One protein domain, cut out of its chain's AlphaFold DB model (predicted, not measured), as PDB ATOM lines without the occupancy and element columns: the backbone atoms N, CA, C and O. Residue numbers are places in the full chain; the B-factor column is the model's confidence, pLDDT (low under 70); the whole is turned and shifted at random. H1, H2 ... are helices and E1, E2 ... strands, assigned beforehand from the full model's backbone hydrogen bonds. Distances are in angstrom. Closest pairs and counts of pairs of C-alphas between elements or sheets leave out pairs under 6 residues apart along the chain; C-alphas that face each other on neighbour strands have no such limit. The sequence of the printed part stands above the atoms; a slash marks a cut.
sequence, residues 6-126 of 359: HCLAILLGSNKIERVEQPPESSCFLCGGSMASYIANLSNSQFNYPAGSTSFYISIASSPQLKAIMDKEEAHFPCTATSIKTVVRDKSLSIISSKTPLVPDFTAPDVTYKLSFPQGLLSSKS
ATOM      1  N   HIS A   6      12.439 -30.798  49.191       82.25
ATOM      2  CA  HIS A   6      12.691 -30.092  47.949       82.25
ATOM      3  C   HIS A   6      13.866 -29.117  48.077       82.25
ATOM      4  O   HIS A   6      14.642 -28.973  47.139       82.25
ATOM      5  N   CYS A   7      14.030 -28.473  49.236       82.62
ATOM      6  CA  CYS A   7      15.157 -27.580  49.499       82.62
ATOM      7  C   CYS A   7      16.392 -28.328  50.012       82.62
ATOM      8  O   CYS A   7      17.496 -27.818  49.875       82.62
ATOM      9  N   LEU A   8      16.253 -29.547  50.538       80.81
ATOM     10  CA  LEU A   8      17.393 -30.397  50.892       80.81
ATOM     11  C   LEU A   8      18.228 -30.769  49.650       80.81
ATOM     12  O   LEU A   8      19.452 -30.888  49.733       80.81
ATOM     13  N   ALA A   9      17.581 -30.867  48.481       71.56
ATOM     14  CA  ALA A   9      18.227 -31.092  47.184       71.56
ATOM     15  C   ALA A   9      19.286 -30.029  46.828       71.56
ATOM     16  O   ALA A   9      20.235 -30.331  46.109       71.56
ATOM     17  N   ILE A  10      19.154 -28.808  47.361       70.88
ATOM     18  CA  ILE A  10      20.108 -27.699  47.178       70.88
ATOM     19  C   ILE A  10      21.447 -28.029  47.840       70.88
ATOM     20  O   ILE A  10      22.503 -27.745  47.280       70.88
ATOM     21  N   LEU A  11      21.409 -28.684  49.003       67.44
ATOM     22  CA  LEU A  11      22.593 -29.043  49.783       67.44
ATOM     23  C   LEU A  11      23.223 -30.372  49.362       67.44
ATOM     24  O   LEU A  11      24.444 -30.489  49.315       67.44
ATOM     25  N   LEU A  12      22.399 -31.391  49.111       67.19
ATOM     26  CA  LEU A  12      22.865 -32.777  48.970       67.19
ATOM     27  C   LEU A  12      22.890 -33.274  47.518       67.19
ATOM     28  O   LEU A  12      23.454 -34.336  47.240       67.19
ATOM     29  N   GLY A  13      22.293 -32.514  46.594       60.72
ATOM     30  CA  GLY A  13      21.961 -32.975  45.251       60.72
ATOM     31  C   GLY A  13      20.752 -33.922  45.253       60.72
ATOM     32  O   GLY A  13      20.488 -34.638  46.220       60.72
ATOM     33  N   SER A  14      20.014 -33.949  44.143       55.66
ATOM     34  CA  SER A  14      18.720 -34.642  44.005       55.66
ATOM     35  C   SER A  14      18.743 -36.150  44.317       55.66
ATOM     36  O   SER A  14      17.701 -36.714  44.628       55.66
ATOM     37  N   ASN A  15      19.915 -36.799  44.275       52.91
ATOM     38  CA  ASN A  15      20.078 -38.257  44.387       52.91
ATOM     39  C   ASN A  15      20.425 -38.766  45.804       52.91
ATOM     40  O   ASN A  15      20.730 -39.945  45.958       52.91
ATOM     41  N   LYS A  16      20.448 -37.907  46.837       53.47
ATOM     42  CA  LYS A  16      20.923 -38.274  48.195       53.47
ATOM     43  C   LYS A  16      19.900 -38.052  49.325       53.47
ATOM     44  O   LYS A  16      20.283 -37.995  50.489       53.47
ATOM     45  N   ILE A  17      18.614 -37.908  48.996       57.19
ATOM     46  CA  ILE A  17      17.581 -37.380  49.915       57.19
ATOM     47  C   ILE A  17      16.933 -38.458  50.815       57.19
ATOM     48  O   ILE A  17      16.328 -38.119  51.825       57.19
ATOM     49  N   GLU A  18      17.106 -39.755  50.538       53.53
ATOM     50  CA  GLU A  18      16.328 -40.852  51.161       53.53
ATOM     51  C   GLU A  18      16.508 -41.079  52.684       53.53
ATOM     52  O   GLU A  18      15.935 -42.024  53.219       53.53
ATOM     53  N   ARG A  19      17.297 -40.279  53.423       49.91
ATOM     54  CA  ARG A  19      17.697 -40.623  54.809       49.91
ATOM     55  C   ARG A  19      17.649 -39.505  55.861       49.91
ATOM     56  O   ARG A  19      18.363 -39.602  56.855       49.91
ATOM     57  N   VAL A  20      16.841 -38.461  55.693       56.47
ATOM     58  CA  VAL A  20      16.730 -37.389  56.708       56.47
ATOM     59  C   VAL A  20      15.280 -37.251  57.170       56.47
ATOM     60  O   VAL A  20      14.400 -37.133  56.324       56.47
ATOM     61  N   GLU A  21      15.028 -37.270  58.487       56.59
ATOM     62  CA  GLU A  21      13.732 -36.864  59.059       56.59
ATOM     63  C   GLU A  21      13.455 -35.413  58.671       56.59
ATOM     64  O   GLU A  21      14.267 -34.522  58.933       56.59
ATOM     65  N   GLN A  22      12.330 -35.184  58.000       62.44
ATOM     66  CA  GLN A  22      12.059 -33.894  57.388       62.44
ATOM     67  C   GLN A  22      11.084 -33.073  58.226       62.44
ATOM     68  O   GLN A  22      10.048 -33.592  58.648       62.44
ATOM     69  N   PRO A  23      11.383 -31.785  58.440       64.12
ATOM     70  CA  PRO A  23      10.456 -30.869  59.078       64.12
ATOM     71  C   PRO A  23       9.220 -30.639  58.187       64.12
ATOM     72  O   PRO A  23       9.306 -30.816  56.965       64.12
ATOM     73  N   PRO A  24       8.077 -30.217  58.763       69.06
ATOM     74  CA  PRO A  24       6.884 -29.866  57.999       69.06
ATOM     75  C   PRO A  24       7.212 -28.883  56.870       69.06
ATOM     76  O   PRO A  24       7.957 -27.925  57.063       69.06
ATOM     77  N   GLU A  25       6.630 -29.073  55.683       70.69
ATOM     78  CA  GLU A  25       6.960 -28.247  54.511       70.69
ATOM     79  C   GLU A  25       6.790 -26.741  54.774       70.69
ATOM     80  O   GLU A  25       7.587 -25.930  54.293       70.69
ATOM     81  N   SER A  26       5.802 -26.377  55.596       74.81
ATOM     82  CA  SER A  26       5.495 -25.007  56.013       74.81
ATOM     83  C   SER A  26       6.555 -24.356  56.911       74.81
ATOM     84  O   SER A  26       6.594 -23.129  56.973       74.81
ATOM     85  N   SER A  27       7.435 -25.123  57.567       80.06
ATOM     86  CA  SER A  27       8.512 -24.592  58.422       80.06
ATOM     87  C   SER A  27       9.861 -24.461  57.707       80.06
ATOM     88  O   SER A  27      10.846 -24.043  58.318       80.06
ATOM     89  N   CYS A  28       9.931 -24.765  56.402       86.56
ATOM     90  CA  CYS A  28      11.184 -24.730  55.649       86.56
ATOM     91  C   CYS A  28      11.864 -23.352  55.723       86.56
ATOM     92  O   CYS A  28      11.344 -22.354  55.219       86.56
ATOM     93  N   PHE A  29      13.080 -23.317  56.266       86.75
ATOM     94  CA  PHE A  29      13.886 -22.111  56.422       86.75
ATOM     95  C   PHE A  29      14.097 -21.379  55.096       86.75
ATOM     96  O   PHE A  29      14.094 -20.150  55.075       86.75
ATOM     97  N   LEU A  30      14.277 -22.107  53.992       87.50
ATOM     98  CA  LEU A  30      14.586 -21.495  52.705       87.50
ATOM     99  C   LEU A  30      13.335 -21.016  51.960       87.50
ATOM    100  O   LEU A  30      13.257 -19.844  51.611       87.50
ATOM    101  N   CYS A  31      12.363 -21.901  51.712       87.50
ATOM    102  CA  CYS A  31      11.211 -21.583  50.859       87.50
ATOM    103  C   CYS A  31       9.902 -21.304  51.615       87.50
ATOM    104  O   CYS A  31       8.933 -20.877  50.984       87.50
ATOM    105  N   GLY A  32       9.837 -21.572  52.924       86.88
ATOM    106  CA  GLY A  32       8.627 -21.393  53.733       86.88
ATOM    107  C   GLY A  32       7.400 -22.132  53.184       86.88
ATOM    108  O   GLY A  32       6.320 -21.558  53.131       86.88
ATOM    109  N   GLY A  33       7.574 -23.352  52.661       86.75
ATOM    110  CA  GLY A  33       6.498 -24.154  52.054       86.75
ATOM    111  C   GLY A  33       6.191 -23.849  50.587       86.75
ATOM    112  O   GLY A  33       5.495 -24.621  49.929       86.75
ATOM    113  N   SER A  34       6.776 -22.792  50.020       89.50
ATOM    114  CA  SER A  34       6.510 -22.367  48.638       89.50
ATOM    115  C   SER A  34       6.789 -23.444  47.584       89.50
ATOM    116  O   SER A  34       6.112 -23.485  46.561       89.50
ATOM    117  N   MET A  35       7.775 -24.321  47.812       89.69
ATOM    118  CA  MET A  35       8.094 -25.415  46.884       89.69
ATOM    119  C   MET A  35       6.964 -26.439  46.777       89.69
ATOM    120  O   MET A  35       6.650 -26.876  45.673       89.69
ATOM    121  N   ALA A  36       6.341 -26.791  47.900       88.50
ATOM    122  CA  ALA A  36       5.256 -27.761  47.929       88.50
ATOM    123  C   ALA A  36       4.011 -27.213  47.229       88.50
ATOM    124  O   ALA A  36       3.460 -27.852  46.333       88.50
ATOM    125  N   SER A  37       3.626 -25.971  47.552       89.06
ATOM    126  CA  SER A  37       2.520 -25.288  46.873       89.06
ATOM    127  C   SER A  37       2.777 -25.141  45.371       89.06
ATOM    128  O   SER A  37       1.881 -25.391  44.568       89.06
ATOM    129  N   TYR A  38       4.006 -24.794  44.979       92.38
ATOM    130  CA  TYR A  38       4.409 -24.706  43.577       92.38
ATOM    131  C   TYR A  38       4.248 -26.043  42.842       92.38
ATOM    132  O   TYR A  38       3.633 -26.090  41.776       92.38
ATOM    133  N   ILE A  39       4.778 -27.129  43.415       91.62
ATOM    134  CA  ILE A  39       4.710 -28.472  42.828       91.62
ATOM    135  C   ILE A  39       3.262 -28.942  42.731       91.62
ATOM    136  O   ILE A  39       2.879 -29.466  41.685       91.62
ATOM    137  N   ALA A  40       2.445 -28.722  43.764       91.31
ATOM    138  CA  ALA A  40       1.028 -29.067  43.750       91.31
ATOM    139  C   ALA A  40       0.269 -28.302  42.653       91.31
ATOM    140  O   ALA A  40      -0.432 -28.911  41.844       91.31
ATOM    141  N   ASN A  41       0.463 -26.983  42.556       92.75
ATOM    142  CA  ASN A  41      -0.198 -26.149  41.549       92.75
ATOM    143  C   ASN A  41       0.220 -26.527  40.122       92.75
ATOM    144  O   ASN A  41      -0.631 -26.688  39.243       92.75
ATOM    145  N   LEU A  42       1.518 -26.738  39.890       93.81
ATOM    146  CA  LEU A  42       2.016 -27.161  38.584       93.81
ATOM    147  C   LEU A  42       1.533 -28.573  38.230       93.81
ATOM    148  O   LEU A  42       1.127 -28.821  37.099       93.81
ATOM    149  N   SER A  43       1.513 -29.489  39.201       92.75
ATOM    150  CA  SER A  43       0.994 -30.847  39.008       92.75
ATOM    151  C   SER A  43      -0.498 -30.846  38.682       92.75
ATOM    152  O   SER A  43      -0.946 -31.716  37.947       92.75
ATOM    153  N   ASN A  44      -1.272 -29.867  39.142       93.38
ATOM    154  CA  ASN A  44      -2.695 -29.750  38.811       93.38
ATOM    155  C   ASN A  44      -2.968 -28.940  37.532       93.38
ATOM    156  O   ASN A  44      -4.118 -28.821  37.115       93.38
ATOM    157  N   SER A  45      -1.931 -28.392  36.893       93.69
ATOM    158  CA  SER A  45      -2.075 -27.581  35.684       93.69
ATOM    159  C   SER A  45      -2.291 -28.430  34.426       93.69
ATOM    160  O   SER A  45      -1.797 -29.554  34.309       93.69
ATOM    161  N   GLN A  46      -3.002 -27.859  33.450       93.56
ATOM    162  CA  GLN A  46      -3.145 -28.428  32.110       93.56
ATOM    163  C   GLN A  46      -2.014 -27.943  31.197       93.56
ATOM    164  O   GLN A  46      -1.785 -26.741  31.053       93.56
ATOM    165  N   PHE A  47      -1.337 -28.877  30.530       94.88
ATOM    166  CA  PHE A  47      -0.237 -28.582  29.614       94.88
ATOM    167  C   PHE A  47      -0.739 -28.553  28.171       94.88
ATOM    168  O   PHE A  47      -0.882 -29.592  27.533       94.88
ATOM    169  N   ASN A  48      -1.030 -27.354  27.665       94.38
ATOM    170  CA  ASN A  48      -1.499 -27.164  26.292       94.38
ATOM    171  C   ASN A  48      -0.321 -27.052  25.320       94.38
ATOM    172  O   ASN A  48       0.542 -26.186  25.495       94.38
ATOM    173  N   TYR A  49      -0.343 -27.867  24.266       96.25
ATOM    174  CA  TYR A  49       0.626 -27.851  23.175       96.25
ATOM    175  C   TYR A  49      -0.058 -28.135  21.823       96.25
ATOM    176  O   TYR A  49      -1.050 -28.864  21.785       96.25
ATOM    177  N   PRO A  50       0.450 -27.569  20.713       96.69
ATOM    178  CA  PRO A  50      -0.033 -27.866  19.362       96.69
ATOM    179  C   PRO A  50       0.086 -29.350  19.001       96.69
ATOM    180  O   PRO A  50       1.053 -30.006  19.403       96.69
ATOM    181  N   ALA A  51      -0.820 -29.852  18.159       96.00
ATOM    182  CA  ALA A  51      -0.674 -31.179  17.557       96.00
ATOM    183  C   ALA A  51       0.658 -31.292  16.787       96.00
ATOM    184  O   ALA A  51       1.148 -30.304  16.240       96.00
ATOM    185  N   GLY A  52       1.279 -32.473  16.798       95.12
ATOM    186  CA  GLY A  52       2.603 -32.696  16.202       95.12
ATOM    187  C   GLY A  52       3.788 -32.103  16.975       95.12
ATOM    188  O   GLY A  52       4.917 -32.204  16.503       95.12
ATOM    189  N   SER A  53       3.576 -31.485  18.146       97.06
ATOM    190  CA  SER A  53       4.689 -31.058  19.007       97.06
ATOM    191  C   SER A  53       5.401 -32.262  19.615       97.06
ATOM    192  O   SER A  53       4.765 -33.198  20.097       97.06
ATOM    193  N   THR A  54       6.727 -32.201  19.631       96.81
ATOM    194  CA  THR A  54       7.619 -33.255  20.130       96.81
ATOM    195  C   THR A  54       8.516 -32.771  21.260       96.81
ATOM    196  O   THR A  54       8.971 -33.579  22.070       96.81
ATOM    197  N   SER A  55       8.750 -31.458  21.355       97.00
ATOM    198  CA  SER A  55       9.696 -30.898  22.312       97.00
ATOM    199  C   SER A  55       9.175 -29.683  23.075       97.00
ATOM    200  O   SER A  55       8.234 -28.999  22.667       97.00
ATOM    201  N   PHE A  56       9.794 -29.397  24.219       97.94
ATOM    202  CA  PHE A  56       9.463 -28.214  25.003       97.94
ATOM    203  C   PHE A  56      10.660 -27.619  25.737       97.94
ATOM    204  O   PHE A  56      11.657 -28.284  26.002       97.94
ATOM    205  N   TYR A  57      10.515 -26.361  26.135       96.75
ATOM    206  CA  TYR A  57      11.423 -25.664  27.034       96.75
ATOM    207  C   TYR A  57      10.650 -25.012  28.174       96.75
ATOM    208  O   TYR A  57       9.482 -24.644  28.031       96.75
ATOM    209  N   ILE A  58      11.321 -24.839  29.310       95.69
ATOM    210  CA  ILE A  58      10.770 -24.162  30.480       95.69
ATOM    211  C   ILE A  58      11.508 -22.854  30.712       95.69
ATOM    212  O   ILE A  58      12.725 -22.832  30.881       95.69
ATOM    213  N   SER A  59      10.742 -21.778  30.843       93.62
ATOM    214  CA  SER A  59      11.221 -20.491  31.326       93.62
ATOM    215  C   SER A  59      10.604 -20.192  32.690       93.62
ATOM    216  O   SER A  59       9.386 -20.134  32.826       93.62
ATOM    217  N   ILE A  60      11.437 -19.990  33.710       91.75
ATOM    218  CA  ILE A  60      10.976 -19.588  35.045       91.75
ATOM    219  C   ILE A  60      11.033 -18.064  35.128       91.75
ATOM    220  O   ILE A  60      12.109 -17.473  35.007       91.75
ATOM    221  N   ALA A  61       9.879 -17.434  35.336       88.31
ATOM    222  CA  ALA A  61       9.776 -15.997  35.532       88.31
ATOM    223  C   ALA A  61      10.452 -15.586  36.848       88.31
ATOM    224  O   ALA A  61      10.275 -16.228  37.884       88.31
ATOM    225  N   SER A  62      11.214 -14.492  36.809       85.19
ATOM    226  CA  SER A  62      11.750 -13.884  38.025       85.19
ATOM    227  C   SER A  62      10.614 -13.236  38.817       85.19
ATOM    228  O   SER A  62       9.762 -12.560  38.242       85.19
ATOM    229  N   SER A  63      10.606 -13.439  40.132       87.75
ATOM    230  CA  SER A  63       9.671 -12.807  41.062       87.75
ATOM    231  C   SER A  63      10.431 -12.252  42.270       87.75
ATOM    232  O   SER A  63      11.510 -12.764  42.592       87.75
ATOM    233  N   PRO A  64       9.894 -11.233  42.971       90.19
ATOM    234  CA  PRO A  64      10.491 -10.734  44.210       90.19
ATOM    235  C   PRO A  64      10.710 -11.841  45.248       90.19
ATOM    236  O   PRO A  64      11.732 -11.861  45.924       90.19
ATOM    237  N   GLN A  65       9.783 -12.798  45.329       87.88
ATOM    238  CA  GLN A  65       9.869 -13.940  46.237       87.88
ATOM    239  C   GLN A  65      10.978 -14.917  45.830       87.88
ATOM    240  O   GLN A  65      11.754 -15.334  46.684       87.88
ATOM    241  N   LEU A  66      11.096 -15.256  44.537       89.19
ATOM    242  CA  LEU A  66      12.197 -16.093  44.053       89.19
ATOM    243  C   LEU A  66      13.545 -15.419  44.323       89.19
ATOM    244  O   LEU A  66      14.476 -16.083  44.762       89.19
ATOM    245  N   LYS A  67      13.629 -14.099  44.118       91.06
ATOM    246  CA  LYS A  67      14.835 -13.326  44.417       91.06
ATOM    247  C   LYS A  67      15.173 -13.358  45.908       91.06
ATOM    248  O   LYS A  67      16.296 -13.692  46.244       91.06
ATOM    249  N   ALA A  68      14.205 -13.125  46.793       91.50
ATOM    250  CA  ALA A  68      14.428 -13.194  48.238       91.50
ATOM    251  C   ALA A  68      14.918 -14.581  48.698       91.50
ATOM    252  O   ALA A  68      15.747 -14.680  49.598       91.50
ATOM    253  N   ILE A  69      14.427 -15.656  48.072       90.00
ATOM    254  CA  ILE A  69      14.890 -17.022  48.352       90.00
ATOM    255  C   ILE A  69      16.319 -17.229  47.840       90.00
ATOM    256  O   ILE A  69      17.120 -17.821  48.555       90.00
ATOM    257  N   MET A  70      16.658 -16.717  46.653       90.12
ATOM    258  CA  MET A  70      18.028 -16.752  46.124       90.12
ATOM    259  C   MET A  70      19.005 -15.932  46.985       90.12
ATOM    260  O   MET A  70      20.096 -16.408  47.273       90.12
ATOM    261  N   ASP A  71      18.605 -14.753  47.466       91.81
ATOM    262  CA  ASP A  71      19.427 -13.924  48.361       91.81
ATOM    263  C   ASP A  71      19.656 -14.647  49.707       91.81
ATOM    264  O   ASP A  71      20.757 -14.657  50.261       91.81
ATOM    265  N   LYS A  72      18.616 -15.316  50.233       90.38
ATOM    266  CA  LYS A  72      18.721 -16.150  51.439       90.38
ATOM    267  C   LYS A  72      19.612 -17.366  51.210       90.38
ATOM    268  O   LYS A  72      20.316 -17.769  52.136       90.38
ATOM    269  N   GLU A  73      19.567 -17.933  50.007       89.56
ATOM    270  CA  GLU A  73      20.404 -19.052  49.600       89.56
ATOM    271  C   GLU A  73      21.884 -18.658  49.628       89.56
ATOM    272  O   GLU A  73      22.670 -19.292  50.328       89.56
ATOM    273  N   GLU A  74      22.234 -17.564  48.950       89.12
ATOM    274  CA  GLU A  74      23.598 -17.032  48.870       89.12
ATOM    275  C   GLU A  74      24.170 -16.680  50.252       89.12
ATOM    276  O   GLU A  74      25.345 -16.918  50.524       89.12
ATOM    277  N   ALA A  75      23.333 -16.168  51.159       90.88
ATOM    278  CA  ALA A  75      23.760 -15.793  52.504       90.88
ATOM    279  C   ALA A  75      24.021 -16.984  53.449       90.88
ATOM    280  O   ALA A  75      24.754 -16.825  54.425       90.88
ATOM    281  N   HIS A  76      23.409 -18.155  53.215       88.81
ATOM    282  CA  HIS A  76      23.400 -19.259  54.193       88.81
ATOM    283  C   HIS A  76      23.950 -20.590  53.665       88.81
ATOM    284  O   HIS A  76      24.157 -21.508  54.462       88.81
ATOM    285  N   PHE A  77      24.188 -20.720  52.358       85.81
ATOM    286  CA  PHE A  77      24.673 -21.954  51.740       85.81
ATOM    287  C   PHE A  77      25.985 -21.742  50.979       85.81
ATOM    288  O   PHE A  77      26.257 -20.648  50.489       85.81
ATOM    289  N   PRO A  78      26.836 -22.782  50.879       84.38
ATOM    290  CA  PRO A  78      28.094 -22.677  50.151       84.38
ATOM    291  C   PRO A  78      27.842 -22.468  48.655       84.38
ATOM    292  O   PRO A  78      26.870 -22.977  48.105       84.38
ATOM    293  N   CYS A  79      28.787 -21.832  47.960       80.94
ATOM    294  CA  CYS A  79      28.710 -21.608  46.510       80.94
ATOM    295  C   CYS A  79      28.656 -22.902  45.669       80.94
ATOM    296  O   CYS A  79      28.407 -22.852  44.469       80.94
ATOM    297  N   THR A  80      28.924 -24.059  46.279       81.81
ATOM    298  CA  THR A  80      28.805 -25.388  45.664       81.81
ATOM    299  C   THR A  80      27.390 -25.967  45.738       81.81
ATOM    300  O   THR A  80      27.149 -27.036  45.180       81.81
ATOM    301  N   ALA A  81      26.470 -25.320  46.459       83.50
ATOM    302  CA  ALA A  81      25.077 -25.733  46.540       83.50
ATOM    303  C   ALA A  81      24.373 -25.580  45.178       83.50
ATOM    304  O   ALA A  81      24.703 -24.717  44.364       83.50
ATOM    305  N   THR A  82      23.395 -26.445  44.909       85.25
ATOM    306  CA  THR A  82      22.586 -26.368  43.686       85.25
ATOM    307  C   THR A  82      21.532 -25.285  43.835       85.25
ATOM    308  O   THR A  82      20.694 -25.399  44.718       85.25
ATOM    309  N   SER A  83      21.499 -24.298  42.935       88.00
ATOM    310  CA  SER A  83      20.556 -23.185  43.097       88.00
ATOM    311  C   SER A  83      19.091 -23.604  43.172       88.00
ATOM    312  O   SER A  83      18.657 -24.507  42.443       88.00
ATOM    313  N   ILE A  84      18.289 -22.881  43.962       87.31
ATOM    314  CA  ILE A  84      16.831 -23.067  44.005       87.31
ATOM    315  C   ILE A  84      16.223 -22.988  42.599       87.31
ATOM    316  O   ILE A  84      15.315 -23.746  42.267       87.31
ATOM    317  N   LYS A  85      16.763 -22.130  41.725       88.56
ATOM    318  CA  LYS A  85      16.309 -21.994  40.336       88.56
ATOM    319  C   LYS A  85      16.541 -23.279  39.536       88.56
ATOM    320  O   LYS A  85      15.680 -23.659  38.743       88.56
ATOM    321  N   THR A  86      17.669 -23.953  39.756       89.00
ATOM    322  CA  THR A  86      17.970 -25.260  39.158       89.00
ATOM    323  C   THR A  86      17.011 -26.322  39.686       89.00
ATOM    324  O   THR A  86      16.419 -27.040  38.887       89.00
ATOM    325  N   VAL A  87      16.768 -26.365  41.001       89.19
ATOM    326  CA  VAL A  87      15.823 -27.319  41.606       89.19
ATOM    327  C   VAL A  87      14.401 -27.123  41.076       89.19
ATOM    328  O   VAL A  87      13.754 -28.090  40.675       89.19
ATOM    329  N   VAL A  88      13.919 -25.876  41.015       91.38
ATOM    330  CA  VAL A  88      12.607 -25.539  40.439       91.38
ATOM    331  C   VAL A  88      12.542 -25.979  38.979       91.38
ATOM    332  O   VAL A  88      11.568 -26.615  38.579       91.38
ATOM    333  N   ARG A  89      13.584 -25.705  38.183       92.25
ATOM    334  CA  ARG A  89      13.661 -26.131  36.777       92.25
ATOM    335  C   ARG A  89      13.572 -27.649  36.650       92.25
ATOM    336  O   ARG A  89      12.753 -28.129  35.876       92.25
ATOM    337  N   ASP A  90      14.368 -28.390  37.411       91.38
ATOM    338  CA  ASP A  90      14.461 -29.849  37.308       91.38
ATOM    339  C   ASP A  90      13.149 -30.525  37.727       91.38
ATOM    340  O   ASP A  90      12.654 -31.415  37.031       91.38
ATOM    341  N   LYS A  91      12.518 -30.043  38.806       92.00
ATOM    342  CA  LYS A  91      11.181 -30.500  39.216       92.00
ATOM    343  C   LYS A  91      10.129 -30.196  38.153       92.00
ATOM    344  O   LYS A  91       9.311 -31.058  37.845       92.00
ATOM    345  N   SER A  92      10.180 -29.012  37.549       94.50
ATOM    346  CA  SER A  92       9.239 -28.631  36.490       94.50
ATOM    347  C   SER A  92       9.389 -29.494  35.240       94.50
ATOM    348  O   SER A  92       8.384 -29.934  34.684       94.50
ATOM    349  N   LEU A  93      10.632 -29.773  34.822       95.06
ATOM    350  CA  LEU A  93      10.933 -30.680  33.711       95.06
ATOM    351  C   LEU A  93      10.351 -32.067  33.988       95.06
ATOM    352  O   LEU A  93       9.621 -32.595  33.157       95.06
ATOM    353  N   SER A  94      10.595 -32.611  35.185       93.94
ATOM    354  CA  SER A  94      10.067 -33.915  35.593       93.94
ATOM    355  C   SER A  94       8.536 -33.973  35.554       93.94
ATOM    356  O   SER A  94       7.976 -34.944  35.048       93.94
ATOM    357  N   ILE A  95       7.849 -32.949  36.074       95.00
ATOM    358  CA  ILE A  95       6.380 -32.905  36.107       95.00
ATOM    359  C   ILE A  95       5.817 -32.853  34.682       95.00
ATOM    360  O   ILE A  95       4.951 -33.658  34.346       95.00
ATOM    361  N   ILE A  96       6.334 -31.966  33.826       95.81
ATOM    362  CA  ILE A  96       5.848 -31.820  32.445       95.81
ATOM    363  C   ILE A  96       6.118 -33.088  31.625       95.81
ATOM    364  O   ILE A  96       5.222 -33.564  30.928       95.81
ATOM    365  N   SER A  97       7.309 -33.680  31.743       96.12
ATOM    366  CA  SER A  97       7.654 -34.919  31.035       96.12
ATOM    367  C   SER A  97       6.849 -36.134  31.507       96.12
ATOM    368  O   SER A  97       6.594 -37.029  30.715       96.12
ATOM    369  N   SER A  98       6.389 -36.172  32.764       96.12
ATOM    370  CA  SER A  98       5.487 -37.241  33.234       96.12
ATOM    371  C   SER A  98       4.049 -37.122  32.713       96.12
ATOM    372  O   SER A  98       3.286 -38.083  32.779       96.12
ATOM    373  N   LYS A  99       3.660 -35.941  32.219       95.75
ATOM    374  CA  LYS A  99       2.274 -35.602  31.852       95.75
ATOM    375  C   LYS A  99       2.076 -35.315  30.370       95.75
ATOM    376  O   LYS A  99       0.943 -35.140  29.933       95.75
ATOM    377  N   THR A 100       3.159 -35.235  29.607       96.12
ATOM    378  CA  THR A 100       3.138 -34.945  28.174       96.12
ATOM    379  C   THR A 100       4.114 -35.876  27.456       96.12
ATOM    380  O   THR A 100       5.103 -36.289  28.055       96.12
ATOM    381  N   PRO A 101       3.893 -36.186  26.169       96.00
ATOM    382  CA  PRO A 101       4.854 -36.941  25.364       96.00
ATOM    383  C   PRO A 101       6.078 -36.101  24.952       96.00
ATOM    384  O   PRO A 101       6.924 -36.584  24.205       96.00
ATOM    385  N   LEU A 102       6.152 -34.834  25.374       97.44
ATOM    386  CA  LEU A 102       7.169 -33.893  24.928       97.44
ATOM    387  C   LEU A 102       8.503 -34.144  25.638       97.44
ATOM    388  O   LEU A 102       8.555 -34.409  26.843       97.44
ATOM    389  N   VAL A 103       9.597 -33.968  24.901       96.81
ATOM    390  CA  VAL A 103      10.965 -34.100  25.415       96.81
ATOM    391  C   VAL A 103      11.600 -32.713  25.599       96.81
ATOM    392  O   VAL A 103      11.385 -31.829  24.767       96.81
ATOM    393  N   PRO A 104      12.380 -32.468  26.666       96.75
ATOM    394  CA  PRO A 104      13.081 -31.197  26.824       96.75
ATOM    395  C   PRO A 104      14.052 -30.905  25.665       96.75
ATOM    396  O   PRO A 104      14.920 -31.721  25.366       96.75
ATOM    397  N   ASP A 105      13.954 -29.716  25.071       94.56
ATOM    398  CA  ASP A 105      14.895 -29.186  24.076       94.56
ATOM    399  C   ASP A 105      15.273 -27.742  24.435       94.56
ATOM    400  O   ASP A 105      14.423 -26.869  24.606       94.56
ATOM    401  N   PHE A 106      16.573 -27.484  24.564       90.19
ATOM    402  CA  PHE A 106      17.132 -26.187  24.956       90.19
ATOM    403  C   PHE A 106      17.588 -25.338  23.763       90.19
ATOM    404  O   PHE A 106      18.119 -24.244  23.955       90.19
ATOM    405  N   THR A 107      17.408 -25.846  22.545       88.06
ATOM    406  CA  THR A 107      17.901 -25.243  21.305       88.06
ATOM    407  C   THR A 107      16.764 -24.756  20.416       88.06
ATOM    408  O   THR A 107      16.721 -23.567  20.095       88.06
ATOM    409  N   ALA A 108      15.824 -25.631  20.053       88.62
ATOM    410  CA  ALA A 108      14.713 -25.314  19.159       88.62
ATOM    411  C   ALA A 108      13.398 -25.986  19.610       88.62
ATOM    412  O   ALA A 108      12.786 -26.726  18.840       88.62
ATOM    413  N   PRO A 109      12.928 -25.704  20.841       95.25
ATOM    414  CA  PRO A 109      11.719 -26.316  21.386       95.25
ATOM    415  C   PRO A 109      10.470 -25.969  20.568       95.25
ATOM    416  O   PRO A 109      10.299 -24.823  20.143       95.25
ATOM    417  N   ASP A 110       9.531 -26.906  20.452       96.94
ATOM    418  CA  ASP A 110       8.228 -26.657  19.825       96.94
ATOM    419  C   ASP A 110       7.320 -25.788  20.709       96.94
ATOM    420  O   ASP A 110       6.565 -24.951  20.208       96.94
ATOM    421  N   VAL A 111       7.420 -25.950  22.032       97.50
ATOM    422  CA  VAL A 111       6.600 -25.233  23.019       97.50
ATOM    423  C   VAL A 111       7.463 -24.637  24.123       97.50
ATOM    424  O   VAL A 111       8.340 -25.293  24.673       97.50
ATOM    425  N   THR A 112       7.183 -23.396  24.511       97.25
ATOM    426  CA  THR A 112       7.767 -22.783  25.708       97.25
ATOM    427  C   THR A 112       6.722 -22.694  26.813       97.25
ATOM    428  O   THR A 112       5.746 -21.956  26.678       97.25
ATOM    429  N   TYR A 113       6.948 -23.378  27.933       96.88
ATOM    430  CA  TYR A 113       6.172 -23.191  29.156       96.88
ATOM    431  C   TYR A 113       6.821 -22.112  30.022       96.88
ATOM    432  O   TYR A 113       7.966 -22.246  30.455       96.88
ATOM    433  N   LYS A 114       6.096 -21.025  30.279       95.19
ATOM    434  CA  LYS A 114       6.503 -19.985  31.224       95.19
ATOM    435  C   LYS A 114       5.838 -20.245  32.568       95.19
ATOM    436  O   LYS A 114       4.610 -20.290  32.650       95.19
ATOM    437  N   LEU A 115       6.662 -20.398  33.596       94.00
ATOM    438  CA  LEU A 115       6.257 -20.758  34.950       94.00
ATOM    439  C   LEU A 115       6.514 -19.602  35.908       94.00
ATOM    440  O   LEU A 115       7.600 -19.020  35.890       94.00
ATOM    441  N   SER A 116       5.558 -19.300  36.783       91.25
ATOM    442  CA  SER A 116       5.781 -18.388  37.905       91.25
ATOM    443  C   SER A 116       6.106 -19.166  39.176       91.25
ATOM    444  O   SER A 116       5.391 -20.091  39.557       91.25
ATOM    445  N   PHE A 117       7.156 -18.760  39.879       88.62
ATOM    446  CA  PHE A 117       7.449 -19.250  41.222       88.62
ATOM    447  C   PHE A 117       7.238 -18.114  42.235       88.62
ATOM    448  O   PHE A 117       7.695 -16.998  41.964       88.62
ATOM    449  N   PRO A 118       6.593 -18.347  43.394       86.56
ATOM    450  CA  PRO A 118       6.127 -19.637  43.922       86.56
ATOM    451  C   PRO A 118       4.715 -20.066  43.493       86.56
ATOM    452  O   PRO A 118       4.300 -21.175  43.801       86.56
ATOM    453  N   GLN A 119       3.961 -19.219  42.787       86.62
ATOM    454  CA  GLN A 119       2.523 -19.437  42.574       86.62
ATOM    455  C   GLN A 119       2.198 -20.672  41.717       86.62
ATOM    456  O   GLN A 119       1.093 -21.194  41.816       86.62
ATOM    457  N   GLY A 120       3.122 -21.140  40.876       81.62
ATOM    458  CA  GLY A 120       2.896 -22.280  39.989       81.62
ATOM    459  C   GLY A 120       1.998 -21.957  38.796       81.62
ATOM    460  O   GLY A 120       1.436 -22.875  38.208       81.62
ATOM    461  N   LEU A 121       1.846 -20.676  38.426       86.19
ATOM    462  CA  LEU A 121       1.065 -20.306  37.248       86.19
ATOM    463  C   LEU A 121       1.817 -20.721  35.986       86.19
ATOM    464  O   LEU A 121       3.002 -20.417  35.821       86.19
ATOM    465  N   LEU A 122       1.095 -21.392  35.097       92.19
ATOM    466  CA  LEU A 122       1.581 -21.911  33.829       92.19
ATOM    467  C   LEU A 122       0.971 -21.111  32.678       92.19
ATOM    468  O   LEU A 122      -0.246 -20.981  32.574       92.19
ATOM    469  N   SER A 123       1.817 -20.642  31.765       93.38
ATOM    470  CA  SER A 123       1.383 -20.240  30.424       93.38
ATOM    471  C   SER A 123       2.206 -20.982  29.382       93.38
ATOM    472  O   SER A 123       3.419 -21.126  29.535       93.38
ATOM    473  N   SER A 124       1.557 -21.474  28.330       94.25
ATOM    474  CA  SER A 124       2.236 -22.117  27.210       94.25
ATOM    475  C   SER A 124       2.283 -21.185  26.006       94.25
ATOM    476  O   SER A 124       1.371 -20.395  25.763       94.25
ATOM    477  N   LYS A 125       3.380 -21.260  25.257       95.31
ATOM    478  CA  LYS A 125       3.558 -20.561  23.989       95.31
ATOM    479  C   LYS A 125       4.001 -21.562  22.932       95.31
ATOM    480  O   LYS A 125       5.051 -22.179  23.087       95.31
ATOM    481  N   SER A 126       3.228 -21.677  21.856       97.31
ATOM    482  CA  SER A 126       3.641 -22.386  20.642       97.31
ATOM    483  C   SER A 126       4.754 -21.592  19.954       97.31
ATOM    484  O   SER A 126       4.568 -20.417  19.618       97.31
TER     485      SER A 126
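Overview. This is residues 6 to 126 of the 359 residues of the protein "tRNA pseudouridine(55) synthase" of Euryarchaeota archaeon (UniProt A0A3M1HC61). A small three-stranded sheet has the long helix H4 packed slantwise over one face, with H2 side by side with H4. H1 and H3 gather at the first end of H4, away from the sheet, and a long loop, residues 13 to 33, joins H1 to H2 at that helical end. The printed part has 121 residues with four named helices and three named strands, in the order H1 H2 E1 H3 H4 E2 E3. The sheet is mixed, in the order E1 E2 E3, and the class is mixed, helices and strands. The whole is compact, with a radius of gyration of the C-alphas of 15.0 A and spans of 44 by 31 by 26 A.

Arrangement. In the sheet, E1, residues 55 to 61, is parallel to the inner strand E2, residues 111 to 116, with N 59 and O 113 within hydrogen-bond range at 2.8 A. E2 and E3, residues 122 to 126, form an antiparallel hairpin, with N 114 and O 123 at 2.8 A. H4, residues 84 to 99, is on the sheet at a height over the sheet of 9.2 A, making two layers, a helix on one face of a sheet. It is over E1, slantwise to the strands at 37 degrees on the local plane, and the closest C-alphas of the two, those of Ile 58 and Arg 89, are 7.2 A apart. With H3, residues 64 to 76, these form a strand-helix-strand unit, E1, H3 H4, E2, two parallel strands joined through helices, with a left-handed crossover. H4 is the hub, touching three helices, and the helix packing is mostly crossed, with one of four touching pairs at a shallow tilt. With residues 88 to 95 alone it touches H2, residues 34 to 43, at a shallow tilt of 21 degrees, the same way; the closest C-alphas, of Ser 43 and Ile 95, are 6.5 A apart. H3 touches H4 at a steep tilt of 56 degrees, closest at the C-alphas of Met 70 and Ile 84, 6.8 A. H1, residues 6 to 12, touches H4 closest at the C-alphas of Ile 10 and Ile 84, 6.5 A. H1 and H2 only just touch, with 3 pairs of C-alphas within 8 A, the closest being His 6 and Met 35 at 6.6 A. H2 only grazes the sheet, with residues 38 to 42; H1 and H3 are not on it and are apart from each other. Every O i to N i+4 pair is within hydrogen-bond range in H2, H3 and H4; in H1 it is 1 of 3, beside 2 of 4 O i to N i+3 pairs.

Along the chain. H1, residues 6 to 12, begins at C-alpha 6 (12.691, -30.092, 47.949). H2 is residues 34 to 43, 14.0 A long, and H3 is residues 64 to 76, 18.4 A. H4, residues 84 to 99, begins at C-alpha 84 (16.831, -23.067, 44.005) and is 22.7 A long from its first to its last C-alpha. E1, residues 55 to 61, is 19.9 A; E2, residues 111 to 116, is 16.4 A; E3, residues 122 to 126, is 13.4 A and ends at C-alpha 126 (3.641, -22.386, 20.642).

Size, cuts and confidence. The C-alphas farthest apart, of Ala 51 and His 76, are 45.4 A from each other. The printed part has no cut; the links H1 to H2, H2 to E1 and H4 to E2 are long. Mean pLDDT of the printed part is 86.9, and residues 11 to 24 are under 70.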